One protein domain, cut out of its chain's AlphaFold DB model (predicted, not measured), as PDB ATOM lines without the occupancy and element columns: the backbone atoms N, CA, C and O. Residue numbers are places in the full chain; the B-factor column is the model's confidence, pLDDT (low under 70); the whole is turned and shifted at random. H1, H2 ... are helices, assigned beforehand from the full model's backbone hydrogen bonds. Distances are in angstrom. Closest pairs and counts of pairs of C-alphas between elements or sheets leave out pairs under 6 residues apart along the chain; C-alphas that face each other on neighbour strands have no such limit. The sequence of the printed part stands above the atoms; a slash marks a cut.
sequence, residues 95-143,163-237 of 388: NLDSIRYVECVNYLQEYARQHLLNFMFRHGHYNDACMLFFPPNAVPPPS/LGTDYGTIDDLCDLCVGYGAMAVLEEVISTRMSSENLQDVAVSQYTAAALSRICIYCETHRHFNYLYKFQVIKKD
ATOM      1  N   ASN A  95       5.660 -57.389  38.520       64.88
ATOM      2  CA  ASN A  95       4.895 -58.449  37.851       64.88
ATOM      3  C   ASN A  95       3.382 -58.134  37.784       64.88
ATOM      4  O   ASN A  95       2.601 -58.956  37.302       64.88
ATOM      5  N   LEU A  96       2.958 -56.974  38.301       74.38
ATOM      6  CA  LEU A  96       1.580 -56.493  38.220       74.38
ATOM      7  C   LEU A  96       1.389 -55.708  36.923       74.38
ATOM      8  O   LEU A  96       2.227 -54.885  36.557       74.38
ATOM      9  N   ASP A  97       0.258 -55.933  36.257       80.31
ATOM     10  CA  ASP A  97      -0.177 -55.022  35.202       80.31
ATOM     11  C   ASP A  97      -0.605 -53.670  35.797       80.31
ATOM     12  O   ASP A  97      -0.887 -53.538  36.991       80.31
ATOM     13  N   SER A  98      -0.652 -52.647  34.942       79.44
ATOM     14  CA  SER A  98      -0.968 -51.278  35.364       79.44
ATOM     15  C   SER A  98      -2.337 -51.154  36.039       79.44
ATOM     16  O   SER A  98      -2.513 -50.263  36.861       79.44
ATOM     17  N   ILE A  99      -3.300 -52.018  35.698       79.62
ATOM     18  CA  ILE A  99      -4.659 -51.969  36.252       79.62
ATOM     19  C   ILE A  99      -4.652 -52.514  37.683       79.62
ATOM     20  O   ILE A  99      -5.065 -51.807  38.601       79.62
ATOM     21  N   ARG A 100      -4.094 -53.712  37.908       80.50
ATOM     22  CA  ARG A 100      -3.997 -54.305  39.251       80.50
ATOM     23  C   ARG A 100      -3.104 -53.490  40.173       80.50
ATOM     24  O   ARG A 100      -3.394 -53.391  41.359       80.50
ATOM     25  N   TYR A 101      -2.039 -52.883  39.646       87.94
ATOM     26  CA  TYR A 101      -1.207 -51.975  40.431       87.94
ATOM     27  C   TYR A 101      -2.033 -50.818  41.012       87.94
ATOM     28  O   TYR A 101      -1.986 -50.580  42.218       87.94
ATOM     29  N   VAL A 102      -2.837 -50.146  40.182       86.50
ATOM     30  CA  VAL A 102      -3.686 -49.026  40.620       86.50
ATOM     31  C   VAL A 102      -4.748 -49.485  41.621       86.50
ATOM     32  O   VAL A 102      -4.973 -48.807  42.621       86.50
ATOM     33  N   GLU A 103      -5.363 -50.652  41.418       85.25
ATOM     34  CA  GLU A 103      -6.310 -51.230  42.382       85.25
ATOM     35  C   GLU A 103      -5.655 -51.501  43.744       85.25
ATOM     36  O   GLU A 103      -6.212 -51.136  44.781       85.25
ATOM     37  N   CYS A 104      -4.447 -52.074  43.758       86.19
ATOM     38  CA  CYS A 104      -3.685 -52.289  44.987       86.19
ATOM     39  C   CYS A 104      -3.316 -50.971  45.674       86.19
ATOM     40  O   CYS A 104      -3.436 -50.877  46.894       86.19
ATOM     41  N   VAL A 105      -2.899 -49.951  44.917       88.56
ATOM     42  CA  VAL A 105      -2.613 -48.616  45.462       88.56
ATOM     43  C   VAL A 105      -3.860 -48.028  46.119       88.56
ATOM     44  O   VAL A 105      -3.779 -47.600  47.267       88.56
ATOM     45  N   ASN A 106      -5.014 -48.079  45.449       88.06
ATOM     46  CA  ASN A 106      -6.278 -47.572  45.993       88.06
ATOM     47  C   ASN A 106      -6.679 -48.314  47.275       88.06
ATOM     48  O   ASN A 106      -6.996 -47.688  48.284       88.06
ATOM     49  N   TYR A 107      -6.588 -49.647  47.268       88.31
ATOM     50  CA  TYR A 107      -6.892 -50.470  48.438       88.31
ATOM     51  C   TYR A 107      -5.960 -50.160  49.619       88.31
ATOM     52  O   TYR A 107      -6.407 -49.986  50.754       88.31
ATOM     53  N   LEU A 108      -4.653 -50.041  49.370       86.62
ATOM     54  CA  LEU A 108      -3.677 -49.684  50.402       86.62
ATOM     55  C   LEU A 108      -3.886 -48.255  50.908       86.62
ATOM     56  O   LEU A 108      -3.743 -48.003  52.102       86.62
ATOM     57  N   GLN A 109      -4.272 -47.325  50.040       86.50
ATOM     58  CA  GLN A 109      -4.575 -45.953  50.431       86.50
ATOM     59  C   GLN A 109      -5.827 -45.858  51.315       86.50
ATOM     60  O   GLN A 109      -5.920 -44.946  52.140       86.50
ATOM     61  N   GLU A 110      -6.777 -46.781  51.181       82.06
ATOM     62  CA  GLU A 110      -7.991 -46.817  51.997       82.06
ATOM     63  C   GLU A 110      -7.784 -47.553  53.329       82.06
ATOM     64  O   GLU A 110      -8.146 -47.021  54.379       82.06
ATOM     65  N   TYR A 111      -7.138 -48.724  53.307       79.06
ATOM     66  CA  TYR A 111      -7.088 -49.631  54.461       79.06
ATOM     67  C   TYR A 111      -5.717 -49.742  55.146       79.06
ATOM     68  O   TYR A 111      -5.656 -50.157  56.303       79.06
ATOM     69  N   ALA A 112      -4.609 -49.397  54.475       81.88
ATOM     70  CA  ALA A 112      -3.254 -49.685  54.967       81.88
ATOM     71  C   ALA A 112      -2.175 -48.695  54.469       81.88
ATOM     72  O   ALA A 112      -1.151 -49.098  53.907       81.88
ATOM     73  N   ARG A 113      -2.372 -47.389  54.714       84.06
ATOM     74  CA  ARG A 113      -1.494 -46.303  54.214       84.06
ATOM     75  C   ARG A 113      -0.017 -46.471  54.575       84.06
ATOM     76  O   ARG A 113       0.848 -46.151  53.768       84.06
ATOM     77  N   GLN A 114       0.270 -47.054  55.737       82.81
ATOM     78  CA  GLN A 114       1.632 -47.313  56.219       82.81
ATOM     79  C   GLN A 114       2.417 -48.302  55.339       82.81
ATOM     80  O   GLN A 114       3.643 -48.271  55.304       82.81
ATOM     81  N   HIS A 115       1.734 -49.196  54.619       84.88
ATOM     82  CA  HIS A 115       2.380 -50.180  53.744       84.88
ATOM     83  C   HIS A 115       2.516 -49.701  52.297       84.88
ATOM     84  O   HIS A 115       3.259 -50.313  51.525       84.88
ATOM     85  N   LEU A 116       1.842 -48.605  51.937       88.19
ATOM     86  CA  LEU A 116       1.834 -48.070  50.579       88.19
ATOM     87  C   LEU A 116       3.241 -47.672  50.121       88.19
ATOM     88  O   LEU A 116       3.641 -48.020  49.013       88.19
ATOM     89  N   LEU A 117       4.018 -47.024  50.992       88.38
ATOM     90  CA  LEU A 117       5.373 -46.583  50.669       88.38
ATOM     91  C   LEU A 117       6.270 -47.762  50.252       88.38
ATOM     92  O   LEU A 117       6.827 -47.776  49.156       88.38
ATOM     93  N   ASN A 118       6.351 -48.801  51.085       87.88
ATOM     94  CA  ASN A 118       7.137 -50.000  50.780       87.88
ATOM     95  C   ASN A 118       6.606 -50.748  49.542       87.88
ATOM     96  O   ASN A 118       7.398 -51.302  48.782       87.88
ATOM     97  N   PHE A 119       5.288 -50.755  49.311       88.38
ATOM     98  CA  PHE A 119       4.705 -51.329  48.098       88.38
ATOM     99  C   PHE A 119       5.213 -50.606  46.842       88.38
ATOM    100  O   PHE A 119       5.772 -51.245  45.955       88.38
ATOM    101  N   MET A 120       5.124 -49.277  46.788       89.44
ATOM    102  CA  MET A 120       5.544 -48.500  45.614       89.44
ATOM    103  C   MET A 120       7.037 -48.673  45.298       89.44
ATOM    104  O   MET A 120       7.399 -48.873  44.138       89.44
ATOM    105  N   PHE A 121       7.899 -48.704  46.320       88.12
ATOM    106  CA  PHE A 121       9.337 -48.962  46.147       88.12
ATOM    107  C   PHE A 121       9.635 -50.363  45.596       88.12
ATOM    108  O   PHE A 121      10.483 -50.511  44.716       88.12
ATOM    109  N   ARG A 122       8.915 -51.393  46.056       87.88
ATOM    110  CA  ARG A 122       9.067 -52.768  45.544       87.88
ATOM    111  C   ARG A 122       8.663 -52.913  44.082       87.88
ATOM    112  O   ARG A 122       9.163 -53.811  43.415       87.88
ATOM    113  N   HIS A 123       7.771 -52.053  43.602       86.12
ATOM    114  CA  HIS A 123       7.286 -52.058  42.225       86.12
ATOM    115  C   HIS A 123       8.017 -51.052  41.317       86.12
ATOM    116  O   HIS A 123       7.644 -50.918  40.156       86.12
ATOM    117  N   GLY A 124       9.052 -50.361  41.814       85.19
ATOM    118  CA  GLY A 124       9.858 -49.420  41.026       85.19
ATOM    119  C   GLY A 124       9.239 -48.027  40.848       85.19
ATOM    120  O   GLY A 124       9.788 -47.194  40.131       85.19
ATOM    121  N   HIS A 125       8.124 -47.734  41.521       88.88
ATOM    122  CA  HIS A 125       7.426 -46.448  41.450       88.88
ATOM    123  C   HIS A 125       8.005 -45.432  42.448       88.88
ATOM    124  O   HIS A 125       7.317 -44.930  43.337       88.88
ATOM    125  N   TYR A 126       9.301 -45.139  42.321       90.31
ATOM    126  CA  TYR A 126      10.028 -44.283  43.267       90.31
ATOM    127  C   TYR A 126       9.586 -42.820  43.233       90.31
ATOM    128  O   TYR A 126       9.520 -42.173  44.278       90.31
ATOM    129  N   ASN A 127       9.287 -42.295  42.039       90.12
ATOM    130  CA  ASN A 127       8.862 -40.906  41.876       90.12
ATOM    131  C   ASN A 127       7.514 -40.687  42.568       90.12
ATOM    132  O   ASN A 127       7.433 -39.886  43.494       90.12
ATOM    133  N   ASP A 128       6.512 -41.497  42.221       88.56
ATOM    134  CA  ASP A 128       5.182 -41.461  42.835       88.56
ATOM    135  C   ASP A 128       5.259 -41.608  44.367       88.56
ATOM    136  O   ASP A 128       4.563 -40.905  45.101       88.56
ATOM    137  N   ALA A 129       6.153 -42.472  44.865       89.19
ATOM    138  CA  ALA A 129       6.380 -42.660  46.295       89.19
ATOM    139  C   ALA A 129       6.957 -41.405  46.975       89.19
ATOM    140  O   ALA A 129       6.499 -41.015  48.050       89.19
ATOM    141  N   CYS A 130       7.925 -40.732  46.344       89.75
ATOM    142  CA  CYS A 130       8.448 -39.452  46.829       89.75
ATOM    143  C   CYS A 130       7.368 -38.359  46.793       89.75
ATOM    144  O   CYS A 130       7.286 -37.545  47.712       89.75
ATOM    145  N   MET A 131       6.497 -38.364  45.782       88.69
ATOM    146  CA  MET A 131       5.400 -37.400  45.642       88.69
ATOM    147  C   MET A 131       4.326 -37.534  46.733       88.69
ATOM    148  O   MET A 131       3.636 -36.552  47.006       88.69
ATOM    149  N   LEU A 132       4.216 -38.682  47.420       86.69
ATOM    150  CA  LEU A 132       3.356 -38.822  48.607       86.69
ATOM    151  C   LEU A 132       3.790 -37.891  49.747       86.69
ATOM    152  O   LEU A 132       2.951 -37.287  50.413       86.69
ATOM    153  N   PHE A 133       5.102 -37.763  49.953       85.25
ATOM    154  CA  PHE A 133       5.693 -36.850  50.933       85.25
ATOM    155  C   PHE A 133       5.832 -35.442  50.363       85.25
ATOM    156  O   PHE A 133       5.742 -34.454  51.096       85.25
ATOM    157  N   PHE A 134       6.024 -35.340  49.043       85.75
ATOM    158  CA  PHE A 134       6.256 -34.077  48.371       85.75
ATOM    159  C   PHE A 134       5.237 -33.717  47.273       85.75
ATOM    160  O   PHE A 134       5.634 -33.545  46.121       85.75
ATOM    161  N   PRO A 135       3.942 -33.518  47.595       82.88
ATOM    162  CA  PRO A 135       2.957 -33.178  46.574       82.88
ATOM    163  C   PRO A 135       3.229 -31.786  45.960       82.88
ATOM    164  O   PRO A 135       3.655 -30.880  46.685       82.88
ATOM    165  N   PRO A 136       2.958 -31.568  44.651       72.44
ATOM    166  CA  PRO A 136       3.447 -30.398  43.906       72.44
ATOM    167  C   PRO A 136       3.013 -29.044  44.481       72.44
ATOM    168  O   PRO A 136       3.784 -28.091  44.464       72.44
ATOM    169  N   ASN A 137       1.783 -28.962  44.999       67.88
ATOM    170  CA  ASN A 137       1.156 -27.713  45.452       67.88
ATOM    171  C   ASN A 137       0.501 -27.840  46.837       67.88
ATOM    172  O   ASN A 137      -0.380 -27.056  47.177       67.88
ATOM    173  N   ALA A 138       0.884 -28.841  47.628       70.38
ATOM    174  CA  ALA A 138       0.278 -29.088  48.931       70.38
ATOM    175  C   ALA A 138       1.324 -29.500  49.971       70.38
ATOM    176  O   ALA A 138       2.431 -29.936  49.647       70.38
ATOM    177  N   VAL A 139       0.969 -29.359  51.242       68.69
ATOM    178  CA  VAL A 139       1.650 -30.061  52.333       68.69
ATOM    179  C   VAL A 139       0.965 -31.426  52.464       68.69
ATOM    180  O   VAL A 139      -0.267 -31.472  52.359       68.69
ATOM    181  N   PRO A 140       1.707 -32.537  52.628       72.31
ATOM    182  CA  PRO A 140       1.081 -33.837  52.843       72.31
ATOM    183  C   PRO A 140       0.159 -33.786  54.072       72.31
ATOM    184  O   PRO A 140       0.442 -33.040  55.016       72.31
ATOM    185  N   PRO A 141      -0.957 -34.537  54.069       63.22
ATOM    186  CA  PRO A 141      -1.873 -34.543  55.198       63.22
ATOM    187  C   PRO A 141      -1.119 -34.968  56.471       63.22
ATOM    188  O   PRO A 141      -0.373 -35.955  56.436       63.22
ATOM    189  N   PRO A 142      -1.261 -34.217  57.580       62.19
ATOM    190  CA  PRO A 142      -0.641 -34.588  58.841       62.19
ATOM    191  C   PRO A 142      -1.234 -35.908  59.322       62.19
ATOM    192  O   PRO A 142      -2.426 -36.150  59.125       62.19
ATOM    193  N   SER A 143      -0.411 -36.720  59.991       62.00
ATOM    194  CA  SER A 143      -0.833 -38.010  60.536       62.00
ATOM    195  C   SER A 143      -2.153 -37.880  61.312       62.00
ATOM    196  O   SER A 143      -2.188 -37.189  62.340       62.00
ATOM    197  N   LEU A 163       6.696 -33.323  60.745       74.12
ATOM    198  CA  LEU A 163       6.991 -33.855  59.414       74.12
ATOM    199  C   LEU A 163       6.454 -35.278  59.178       74.12
ATOM    200  O   LEU A 163       6.660 -35.825  58.095       74.12
ATOM    201  N   GLY A 164       5.782 -35.876  60.165       70.12
ATOM    202  CA  GLY A 164       5.198 -37.212  60.059       70.12
ATOM    203  C   GLY A 164       3.966 -37.227  59.155       70.12
ATOM    204  O   GLY A 164       3.048 -36.423  59.326       70.12
ATOM    205  N   THR A 165       3.937 -38.159  58.202       78.31
ATOM    206  CA  THR A 165       2.799 -38.366  57.294       78.31
ATOM    207  C   THR A 165       2.073 -39.669  57.632       78.31
ATOM    208  O   THR A 165       2.638 -40.546  58.288       78.31
ATOM    209  N   ASP A 166       0.844 -39.846  57.139       75.44
ATOM    210  CA  ASP A 166       0.108 -41.123  57.246       75.44
ATOM    211  C   ASP A 166       0.828 -42.309  56.560       75.44
ATOM    212  O   ASP A 166       0.489 -43.471  56.796       75.44
ATOM    213  N   TYR A 167       1.815 -42.019  55.706       80.38
ATOM    214  CA  TYR A 167       2.594 -42.995  54.941       80.38
ATOM    215  C   TYR A 167       3.908 -43.396  55.626       80.38
ATOM    216  O   TYR A 167       4.545 -44.352  55.191       80.38
ATOM    217  N   GLY A 168       4.316 -42.681  56.680       84.12
ATOM    218  CA  GLY A 168       5.576 -42.899  57.391       84.12
ATOM    219  C   GLY A 168       6.322 -41.602  57.705       84.12
ATOM    220  O   GLY A 168       5.809 -40.488  57.526       84.12
ATOM    221  N   THR A 169       7.553 -41.752  58.184       88.94
ATOM    222  CA  THR A 169       8.469 -40.644  58.465       88.94
ATOM    223  C   THR A 169       9.398 -40.369  57.282       88.94
ATOM    224  O   THR A 169       9.576 -41.195  56.389       88.94
ATOM    225  N   ILE A 170      10.022 -39.188  57.275       89.44
ATOM    226  CA  ILE A 170      11.038 -38.842  56.269       89.44
ATOM    227  C   ILE A 170      12.259 -39.770  56.368       89.44
ATOM    228  O   ILE A 170      12.887 -40.047  55.349       89.44
ATOM    229  N   ASP A 171      12.583 -40.263  57.566       90.31
ATOM    230  CA  ASP A 171      13.689 -41.205  57.751       90.31
ATOM    231  C   ASP A 171      13.381 -42.543  57.056       90.31
ATOM    232  O   ASP A 171      14.231 -43.042  56.324       90.31
ATOM    233  N   ASP A 172      12.143 -43.050  57.162       89.75
ATOM    234  CA  ASP A 172      11.707 -44.272  56.464       89.75
ATOM    235  C   ASP A 172      11.800 -44.118  54.935       89.75
ATOM    236  O   ASP A 172      12.230 -45.029  54.221       89.75
ATOM    237  N   LEU A 173      11.425 -42.941  54.415       91.12
ATOM    238  CA  LEU A 173      11.601 -42.606  53.000       91.12
ATOM    239  C   LEU A 173      13.085 -42.614  52.613       91.12
ATOM    240  O   LEU A 173      13.438 -43.141  51.560       91.12
ATOM    241  N   CYS A 174      13.961 -42.051  53.450       90.75
ATOM    242  CA  CYS A 174      15.399 -42.031  53.192       90.75
ATOM    243  C   CYS A 174      16.006 -43.442  53.213       90.75
ATOM    244  O   CYS A 174      16.781 -43.764  52.311       90.75
ATOM    245  N   ASP A 175      15.620 -44.290  54.168       91.62
ATOM    246  CA  ASP A 175      16.054 -45.690  54.250       91.62
ATOM    247  C   ASP A 175      15.700 -46.459  52.968       91.62
ATOM    248  O   ASP A 175      16.543 -47.154  52.393       91.62
ATOM    249  N   LEU A 176      14.472 -46.289  52.465       89.31
ATOM    250  CA  LEU A 176      14.025 -46.911  51.217       89.31
ATOM    251  C   LEU A 176      14.740 -46.321  49.992       89.31
ATOM    252  O   LEU A 176      15.196 -47.071  49.127       89.31
ATOM    253  N   CYS A 177      14.918 -45.000  49.922       91.25
ATOM    254  CA  CYS A 177      15.676 -44.350  48.849       91.25
ATOM    255  C   CYS A 177      17.128 -44.830  48.782       91.25
ATOM    256  O   CYS A 177      17.649 -45.047  47.689       91.25
ATOM    257  N   VAL A 178      17.788 -45.020  49.925       89.62
ATOM    258  CA  VAL A 178      19.152 -45.561  49.974       89.62
ATOM    259  C   VAL A 178      19.156 -47.044  49.607       89.62
ATOM    260  O   VAL A 178      19.973 -47.456  48.787       89.62
ATOM    261  N   GLY A 179      18.231 -47.835  50.160       88.25
ATOM    262  CA  GLY A 179      18.160 -49.281  49.937       88.25
ATOM    263  C   GLY A 179      17.887 -49.677  48.484       88.25
ATOM    264  O   GLY A 179      18.470 -50.641  47.998       88.25
ATOM    265  N   TYR A 180      17.049 -48.913  47.778       86.81
ATOM    266  CA  TYR A 180      16.721 -49.141  46.365       86.81
ATOM    267  C   TYR A 180      17.533 -48.269  45.391       86.81
ATOM    268  O   TYR A 180      17.315 -48.343  44.186       86.81
ATOM    269  N   GLY A 181      18.450 -47.423  45.875       87.19
ATOM    270  CA  GLY A 181      19.238 -46.524  45.020       87.19
ATOM    271  C   GLY A 181      18.449 -45.358  44.401       87.19
ATOM    272  O   GLY A 181      18.948 -44.680  43.508       87.19
ATOM    273  N   ALA A 182      17.244 -45.067  44.894       90.06
ATOM    274  CA  ALA A 182      16.352 -44.023  44.384       90.06
ATOM    275  C   ALA A 182      16.667 -42.603  44.903       90.06
ATOM    276  O   ALA A 182      15.867 -41.681  44.744       90.06
ATOM    277  N   MET A 183      17.838 -42.383  45.510       89.56
ATOM    278  CA  MET A 183      18.200 -41.079  46.083       89.56
ATOM    279  C   MET A 183      18.284 -39.955  45.033       89.56
ATOM    280  O   MET A 183      18.005 -38.801  45.349       89.56
ATOM    281  N   ALA A 184      18.607 -40.288  43.779       88.62
ATOM    282  CA  ALA A 184      18.574 -39.341  42.660       88.62
ATOM    283  C   ALA A 184      17.144 -38.873  42.321       88.62
ATOM    284  O   ALA A 184      16.944 -37.720  41.955       88.62
ATOM    285  N   VAL A 185      16.144 -39.740  42.504       91.00
ATOM    286  CA  VAL A 185      14.730 -39.388  42.302       91.00
ATOM    287  C   VAL A 185      14.268 -38.427  43.398       91.00
ATOM    288  O   VAL A 185      13.610 -37.430  43.115       91.00
ATOM    289  N   LEU A 186      14.664 -38.680  44.650       91.69
ATOM    290  CA  LEU A 186      14.372 -37.774  45.762       91.69
ATOM    291  C   LEU A 186      15.023 -36.393  45.562       91.69
ATOM    292  O   LEU A 186      14.396 -35.365  45.816       91.69
ATOM    293  N   GLU A 187      16.267 -36.370  45.079       91.19
ATOM    294  CA  GLU A 187      16.989 -35.153  44.691       91.19
ATOM    295  C   GLU A 187      16.212 -34.348  43.635       91.19
ATOM    296  O   GLU A 187      15.979 -33.152  43.820       91.19
ATOM    297  N   GLU A 188      15.761 -35.005  42.564       90.81
ATOM    298  CA  GLU A 188      14.991 -34.388  41.482       90.81
ATOM    299  C   GLU A 188      13.655 -33.812  41.970       90.81
ATOM    300  O   GLU A 188      13.324 -32.667  41.653       90.81
ATOM    301  N   VAL A 189      12.907 -34.563  42.786       89.94
ATOM    302  CA  VAL A 189      11.613 -34.127  43.336       89.94
ATOM    303  C   VAL A 189      11.775 -32.876  44.200       89.94
ATOM    304  O   VAL A 189      11.030 -31.906  44.038       89.94
ATOM    305  N   ILE A 190      12.774 -32.852  45.086       89.56
ATOM    306  CA  ILE A 190      13.024 -31.692  45.952       89.56
ATOM    307  C   ILE A 190      13.534 -30.504  45.135       89.56
ATOM    308  O   ILE A 190      13.080 -29.381  45.353       89.56
ATOM    309  N   SER A 191      14.437 -30.731  44.179       88.56
ATOM    310  CA  SER A 191      14.957 -29.679  43.299       88.56
ATOM    311  C   SER A 191      13.838 -29.028  42.482       88.56
ATOM    312  O   SER A 191      13.685 -27.806  42.494       88.56
ATOM    313  N   THR A 192      12.978 -29.846  41.867       87.56
ATOM    314  CA  THR A 192      11.807 -29.387  41.107       87.56
ATOM    315  C   THR A 192      10.895 -28.546  41.989       87.56
ATOM    316  O   THR A 192      10.528 -27.428  41.623       87.56
ATOM    317  N   ARG A 193      10.606 -29.027  43.202       83.56
ATOM    318  CA  ARG A 193       9.772 -28.314  44.170       83.56
ATOM    319  C   ARG A 193      10.377 -26.983  44.612       83.56
ATOM    320  O   ARG A 193       9.646 -26.010  44.739       83.56
ATOM    321  N   MET A 194      11.694 -26.920  44.800       80.69
ATOM    322  CA  MET A 194      12.400 -25.690  45.165       80.69
ATOM    323  C   MET A 194      12.517 -24.686  44.011       80.69
ATOM    324  O   MET A 194      12.599 -23.485  44.261       80.69
ATOM    325  N   SER A 195      12.550 -25.163  42.764       76.81
ATOM    326  CA  SER A 195      12.641 -24.331  41.555       76.81
ATOM    327  C   SER A 195      11.298 -23.762  41.090       76.81
ATOM    328  O   SER A 195      11.267 -22.795  40.331       76.81
ATOM    329  N   SER A 196      10.186 -24.348  41.540       67.56
ATOM    330  CA  SER A 196       8.836 -23.901  41.209       67.56
ATOM    331  C   SER A 196       8.500 -22.595  41.942       67.56
ATOM    332  O   SER A 196       7.740 -22.580  42.903       67.56
ATOM    333  N   GLU A 197       9.024 -21.469  41.455       52.34
ATOM    334  CA  GLU A 197       8.739 -20.093  41.907       52.34
ATOM    335  C   GLU A 197       7.291 -19.621  41.606       52.34
ATOM    336  O   GLU A 197       7.018 -18.432  41.460       52.34
ATOM    337  N   ASN A 198       6.321 -20.532  41.502       44.97
ATOM    338  CA  ASN A 198       4.917 -20.189  41.283       44.97
ATOM    339  C   ASN A 198       4.237 -19.867  42.618       44.97
ATOM    340  O   ASN A 198       3.667 -20.765  43.221       44.97
ATOM    341  N   LEU A 199       4.301 -18.606  43.078       50.78
ATOM    342  CA  LEU A 199       3.430 -18.028  44.130       50.78
ATOM    343  C   LEU A 199       3.114 -18.988  45.302       50.78
ATOM    344  O   LEU A 199       1.971 -19.098  45.743       50.78
ATOM    345  N   GLN A 200       4.112 -19.743  45.767       56.97
ATOM    346  CA  GLN A 200       3.860 -20.865  46.661       56.97
ATOM    347  C   GLN A 200       3.595 -20.389  48.083       56.97
ATOM    348  O   GLN A 200       4.329 -19.583  48.658       56.97
ATOM    349  N   ASP A 201       2.517 -20.944  48.623       64.31
ATOM    350  CA  ASP A 201       2.067 -20.829  49.996       64.31
ATOM    351  C   ASP A 201       3.253 -20.975  50.963       64.31
ATOM    352  O   ASP A 201       4.030 -21.935  50.883       64.31
ATOM    353  N   VAL A 202       3.416 -20.016  51.879       76.62
ATOM    354  CA  VAL A 202       4.555 -19.951  52.814       76.62
ATOM    355  C   VAL A 202       4.720 -21.278  53.570       76.62
ATOM    356  O   VAL A 202       5.842 -21.701  53.851       76.62
ATOM    357  N   ALA A 203       3.614 -21.983  53.821       77.56
ATOM    358  CA  ALA A 203       3.586 -23.299  54.449       77.56
ATOM    359  C   ALA A 203       4.288 -24.402  53.628       77.56
ATOM    360  O   ALA A 203       5.010 -25.219  54.196       77.56
ATOM    361  N   VAL A 204       4.128 -24.423  52.300       80.19
ATOM    362  CA  VAL A 204       4.745 -25.416  51.395       80.19
ATOM    363  C   VAL A 204       6.260 -25.225  51.363       80.19
ATOM    364  O   VAL A 204       7.013 -26.198  51.466       80.19
ATOM    365  N   SER A 205       6.713 -23.973  51.277       80.75
ATOM    366  CA  SER A 205       8.138 -23.632  51.312       80.75
ATOM    367  C   SER A 205       8.767 -23.984  52.666       80.75
ATOM    368  O   SER A 205       9.814 -24.633  52.717       80.75
ATOM    369  N   GLN A 206       8.088 -23.656  53.773       83.94
ATOM    370  CA  GLN A 206       8.536 -24.005  55.124       83.94
ATOM    371  C   GLN A 206       8.616 -25.519  55.347       83.94
ATOM    372  O   GLN A 206       9.621 -25.998  55.875       83.94
ATOM    373  N   TYR A 207       7.603 -26.277  54.915       85.75
ATOM    374  CA  TYR A 207       7.613 -27.739  54.992       85.75
ATOM    375  C   TYR A 207       8.785 -28.325  54.202       85.75
ATOM    376  O   TYR A 207       9.544 -29.134  54.730       85.75
ATOM    377  N   THR A 208       8.987 -27.865  52.964       85.69
ATOM    378  CA  THR A 208      10.073 -28.350  52.096       85.69
ATOM    379  C   THR A 208      11.445 -28.051  52.702       85.69
ATOM    380  O   THR A 208      12.307 -28.927  52.735       85.69
ATOM    381  N   ALA A 209      11.646 -26.857  53.269       85.81
ATOM    382  CA  ALA A 209      12.891 -26.487  53.944       85.81
ATOM    383  C   ALA A 209      13.149 -27.308  55.225       85.81
ATOM    384  O   ALA A 209      14.294 -27.682  55.515       85.81
ATOM    385  N   ALA A 210      12.097 -27.604  55.994       86.50
ATOM    386  CA  ALA A 210      12.175 -28.443  57.187       86.50
ATOM    387  C   ALA A 210      12.479 -29.908  56.829       86.50
ATOM    388  O   ALA A 210      13.391 -30.501  57.408       86.50
ATOM    389  N   ALA A 211      11.794 -30.455  55.822       88.25
ATOM    390  CA  ALA A 211      12.026 -31.793  55.291       88.25
ATOM    391  C   ALA A 211      13.448 -31.948  54.733       88.25
ATOM    392  O   ALA A 211      14.157 -32.876  55.111       88.25
ATOM    393  N   LEU A 212      13.918 -30.989  53.930       89.75
ATOM    394  CA  LEU A 212      15.287 -30.973  53.413       89.75
ATOM    395  C   LEU A 212      16.324 -30.935  54.542       89.75
ATOM    396  O   LEU A 212      17.331 -31.635  54.496       89.75
ATOM    397  N   SER A 213      16.065 -30.166  55.601       88.56
ATOM    398  CA  SER A 213      16.944 -30.156  56.775       88.56
ATOM    399  C   SER A 213      16.968 -31.509  57.490       88.56
ATOM    400  O   SER A 213      18.034 -31.931  57.933       88.56
ATOM    401  N   ARG A 214      15.832 -32.216  57.560       89.12
ATOM    402  CA  ARG A 214      15.756 -33.567  58.131       89.12
ATOM    403  C   ARG A 214      16.521 -34.592  57.292       89.12
ATOM    404  O   ARG A 214      17.273 -35.373  57.866       89.12
ATOM    405  N   ILE A 215      16.405 -34.524  55.965       90.38
ATOM    406  CA  ILE A 215      17.149 -35.374  55.018       90.38
ATOM    407  C   ILE A 215      18.660 -35.152  55.154       90.38
ATOM    408  O   ILE A 215      19.423 -36.116  55.197       90.38
ATOM    409  N   CYS A 216      19.112 -33.900  55.284       86.88
ATOM    410  CA  CYS A 216      20.527 -33.611  55.526       86.88
ATOM    411  C   CYS A 216      21.020 -34.232  56.844       86.88
ATOM    412  O   CYS A 216      22.058 -34.886  56.852       86.88
ATOM    413  N   ILE A 217      20.263 -34.095  57.940       87.19
ATOM    414  CA  ILE A 217      20.616 -34.700  59.239       87.19
ATOM    415  C   ILE A 217      20.683 -36.230  59.137       87.19
ATOM    416  O   ILE A 217      21.598 -36.847  59.688       87.19
ATOM    417  N   TYR A 218      19.746 -36.844  58.413       89.19
ATOM    418  CA  TYR A 218      19.767 -38.278  58.135       89.19
ATOM    419  C   TYR A 218      21.054 -38.664  57.387       89.19
ATOM    420  O   TYR A 218      21.814 -39.516  57.846       89.19
ATOM    421  N   CYS A 219      21.380 -37.975  56.290       86.88
ATOM    422  CA  CYS A 219      22.586 -38.267  55.512       86.88
ATOM    423  C   CYS A 219      23.879 -38.067  56.324       86.88
ATOM    424  O   CYS A 219      24.825 -38.836  56.155       86.88
ATOM    425  N   GLU A 220      23.927 -37.077  57.222       82.56
ATOM    426  CA  GLU A 220      25.038 -36.867  58.163       82.56
ATOM    427  C   GLU A 220      25.176 -38.034  59.149       82.56
ATOM    428  O   GLU A 220      26.271 -38.569  59.326       82.56
ATOM    429  N   THR A 221      24.063 -38.469  59.744       84.88
ATOM    430  CA  THR A 221      24.022 -39.549  60.744       84.88
ATOM    431  C   THR A 221      24.444 -40.889  60.142       84.88
ATOM    432  O   THR A 221      25.235 -41.622  60.735       84.88
ATOM    433  N   HIS A 222      23.984 -41.178  58.924       82.44
ATOM    434  CA  HIS A 222      24.291 -42.412  58.200       82.44
ATOM    435  C   HIS A 222      25.590 -42.330  57.372       82.44
ATOM    436  O   HIS A 222      25.961 -43.290  56.701       82.44
ATOM    437  N   ARG A 223      26.327 -41.207  57.442       82.56
ATOM    438  CA  ARG A 223      27.608 -40.972  56.741       82.56
ATOM    439  C   ARG A 223      27.510 -41.057  55.209       82.56
ATOM    440  O   ARG A 223      28.497 -41.343  54.528       82.56
ATOM    441  N   HIS A 224      26.349 -40.741  54.645       83.56
ATOM    442  CA  HIS A 224      26.123 -40.651  53.201       83.56
ATOM    443  C   HIS A 224      26.530 -39.275  52.649       83.56
ATOM    444  O   HIS A 224      25.713 -38.524  52.117       83.56
ATOM    445  N   PHE A 225      27.819 -38.936  52.760       81.06
ATOM    446  CA  PHE A 225      28.330 -37.595  52.441       81.06
ATOM    447  C   PHE A 225      28.150 -37.180  50.970       81.06
ATOM    448  O   PHE A 225      27.966 -36.000  50.689       81.06
ATOM    449  N   ASN A 226      28.143 -38.134  50.034       85.19
ATOM    450  CA  ASN A 226      27.900 -37.845  48.615       85.19
ATOM    451  C   ASN A 226      26.473 -37.339  48.366       85.19
ATOM    452  O   ASN A 226      26.278 -36.372  47.632       85.19
ATOM    453  N   TYR A 227      25.477 -37.963  49.003       86.44
ATOM    454  CA  TYR A 227      24.087 -37.511  48.925       86.44
ATOM    455  C   TYR A 227      23.883 -36.227  49.728       86.44
ATOM    456  O   TYR A 227      23.244 -35.297  49.242       86.44
ATOM    457  N   LEU A 228      24.505 -36.131  50.909       85.69
ATOM    458  CA  LEU A 228      24.479 -34.926  51.735       85.69
ATOM    459  C   LEU A 228      24.935 -33.687  50.960       85.69
ATOM    460  O   LEU A 228      24.245 -32.671  50.989       85.69
ATOM    461  N   TYR A 229      26.066 -33.775  50.253       85.88
ATOM    462  CA  TYR A 229      26.590 -32.670  49.454       85.88
ATOM    463  C   TYR A 229      25.551 -32.165  48.446       85.88
ATOM    464  O   TYR A 229      25.276 -30.968  48.391       85.88
ATOM    465  N   LYS A 230      24.902 -33.071  47.707       86.88
ATOM    466  CA  LYS A 230      23.869 -32.714  46.726       86.88
ATOM    467  C   LYS A 230      22.674 -32.005  47.367       86.88
ATOM    468  O   LYS A 230      22.249 -30.955  46.890       86.88
ATOM    469  N   PHE A 231      22.176 -32.516  48.494       87.31
ATOM    470  CA  PHE A 231      21.068 -31.881  49.216       87.31
ATOM    471  C   PHE A 231      21.454 -30.527  49.834       87.31
ATOM    472  O   PHE A 231      20.628 -29.616  49.873       87.31
ATOM    473  N   GLN A 232      22.704 -30.345  50.268       86.25
ATOM    474  CA  GLN A 232      23.202 -29.051  50.752       86.25
ATOM    475  C   GLN A 232      23.302 -28.006  49.633       86.25
ATOM    476  O   GLN A 232      22.967 -26.842  49.864       86.25
ATOM    477  N   VAL A 233      23.683 -28.423  48.419       87.06
ATOM    478  CA  VAL A 233      23.653 -27.563  47.225       87.06
ATOM    479  C   VAL A 233      22.216 -27.139  46.904       87.06
ATOM    480  O   VAL A 233      21.966 -25.950  46.716       87.06
ATOM    481  N   ILE A 234      21.249 -28.064  46.946       85.62
ATOM    482  CA  ILE A 234      19.818 -27.744  46.757       85.62
ATOM    483  C   ILE A 234      19.316 -26.771  47.831       85.62
ATOM    484  O   ILE A 234      18.574 -25.836  47.532       85.62
ATOM    485  N   LYS A 235      19.757 -26.944  49.083       83.75
ATOM    486  CA  LYS A 235      19.421 -26.056  50.204       83.75
ATOM    487  C   LYS A 235      19.981 -24.635  50.040       83.75
ATOM    488  O   LYS A 235      19.565 -23.745  50.780       83.75
ATOM    489  N   LYS A 236      20.908 -24.409  49.098       82.50
ATOM    490  CA  LYS A 236      21.679 -23.163  48.930       82.50
ATOM    491  C   LYS A 236      22.459 -22.765  50.192       82.50
ATOM    492  O   LYS A 236      22.731 -21.589  50.427       82.50
ATOM    493  N   ASP A 237      22.836 -23.741  51.024       80.62
ATOM    494  CA  ASP A 237      23.726 -23.506  52.165       80.62
ATOM    495  C   ASP A 237      25.175 -23.709  51.718       80.62
ATOM    496  O   ASP A 237      25.781 -24.758  51.937       80.62
TER     497      ASP A 237
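AT A GLANCE: This is residues 95 to 143 and 163 to 237 of the 388 residues of an uncharacterized protein of Malus baccata (UniProt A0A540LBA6). Helices stack in steps along the longest axis: H1 at one end, then H2, then H3 and H4 side by side in the middle, and H5, H6 and H7 as an up-and-down bundle at the other end, each running against the one before. The printed part has 124 residues with seven named helices, H1 to H7 in chain order, no named strand, class all helix. It is compact, with a radius of gyration of the C-alphas of 14.6 A, and spans 43 by 34 by 23 A.

HOW THE PARTS SIT: Start at H6, residues 202 to 221, which forms hairpins with H7, residues 225 to 234 (closest C-alphas Cys 219 and Leu 228, 5.4 A), and with H5, residues 183 to 195 (Ile 190 and Thr 208, 7.6 A). H6 touches H4, residues 170 to 179, with residues 211 to 218 alone, at a steep tilt of 51 degrees; the C-alphas of Asp 171 and Tyr 218 are closest, 6.8 A. Residues 185 to 189 of H5 alone touch H3, residues 126 to 133, at a steep tilt of 52 degrees, closest at the C-alphas of Asn 127 and Val 185, 6.1 A. H2, residues 113 to 122, forms hairpins with H3 (Met 120 and Ala 129, 5.9 A) and with H1, residues 98 to 111 (Leu 108 and Leu 116, 5.7 A). Every O i to N i+4 pair is within hydrogen-bond range in H1, H4, H5 and H6; H2 has 4 of 6, H3 3 of 4, H7 5 of 6.

IN THESE COORDINATES: Find C-alpha 98 at (-0.968, -51.278, 35.364); H1 runs 20.1 A from there. H6 runs 28.7 A from C-alpha 202 at (4.555, -19.951, 52.814). H7 ends at C-alpha 234, (19.818, -27.744, 46.757).

THE WHOLE: Residues 144 to 162 are not printed; C-alphas 143 and 163 are 8.9 A apart. Of the links printed whole, none is long. Among residues under pLDDT 70 are 196 to 201.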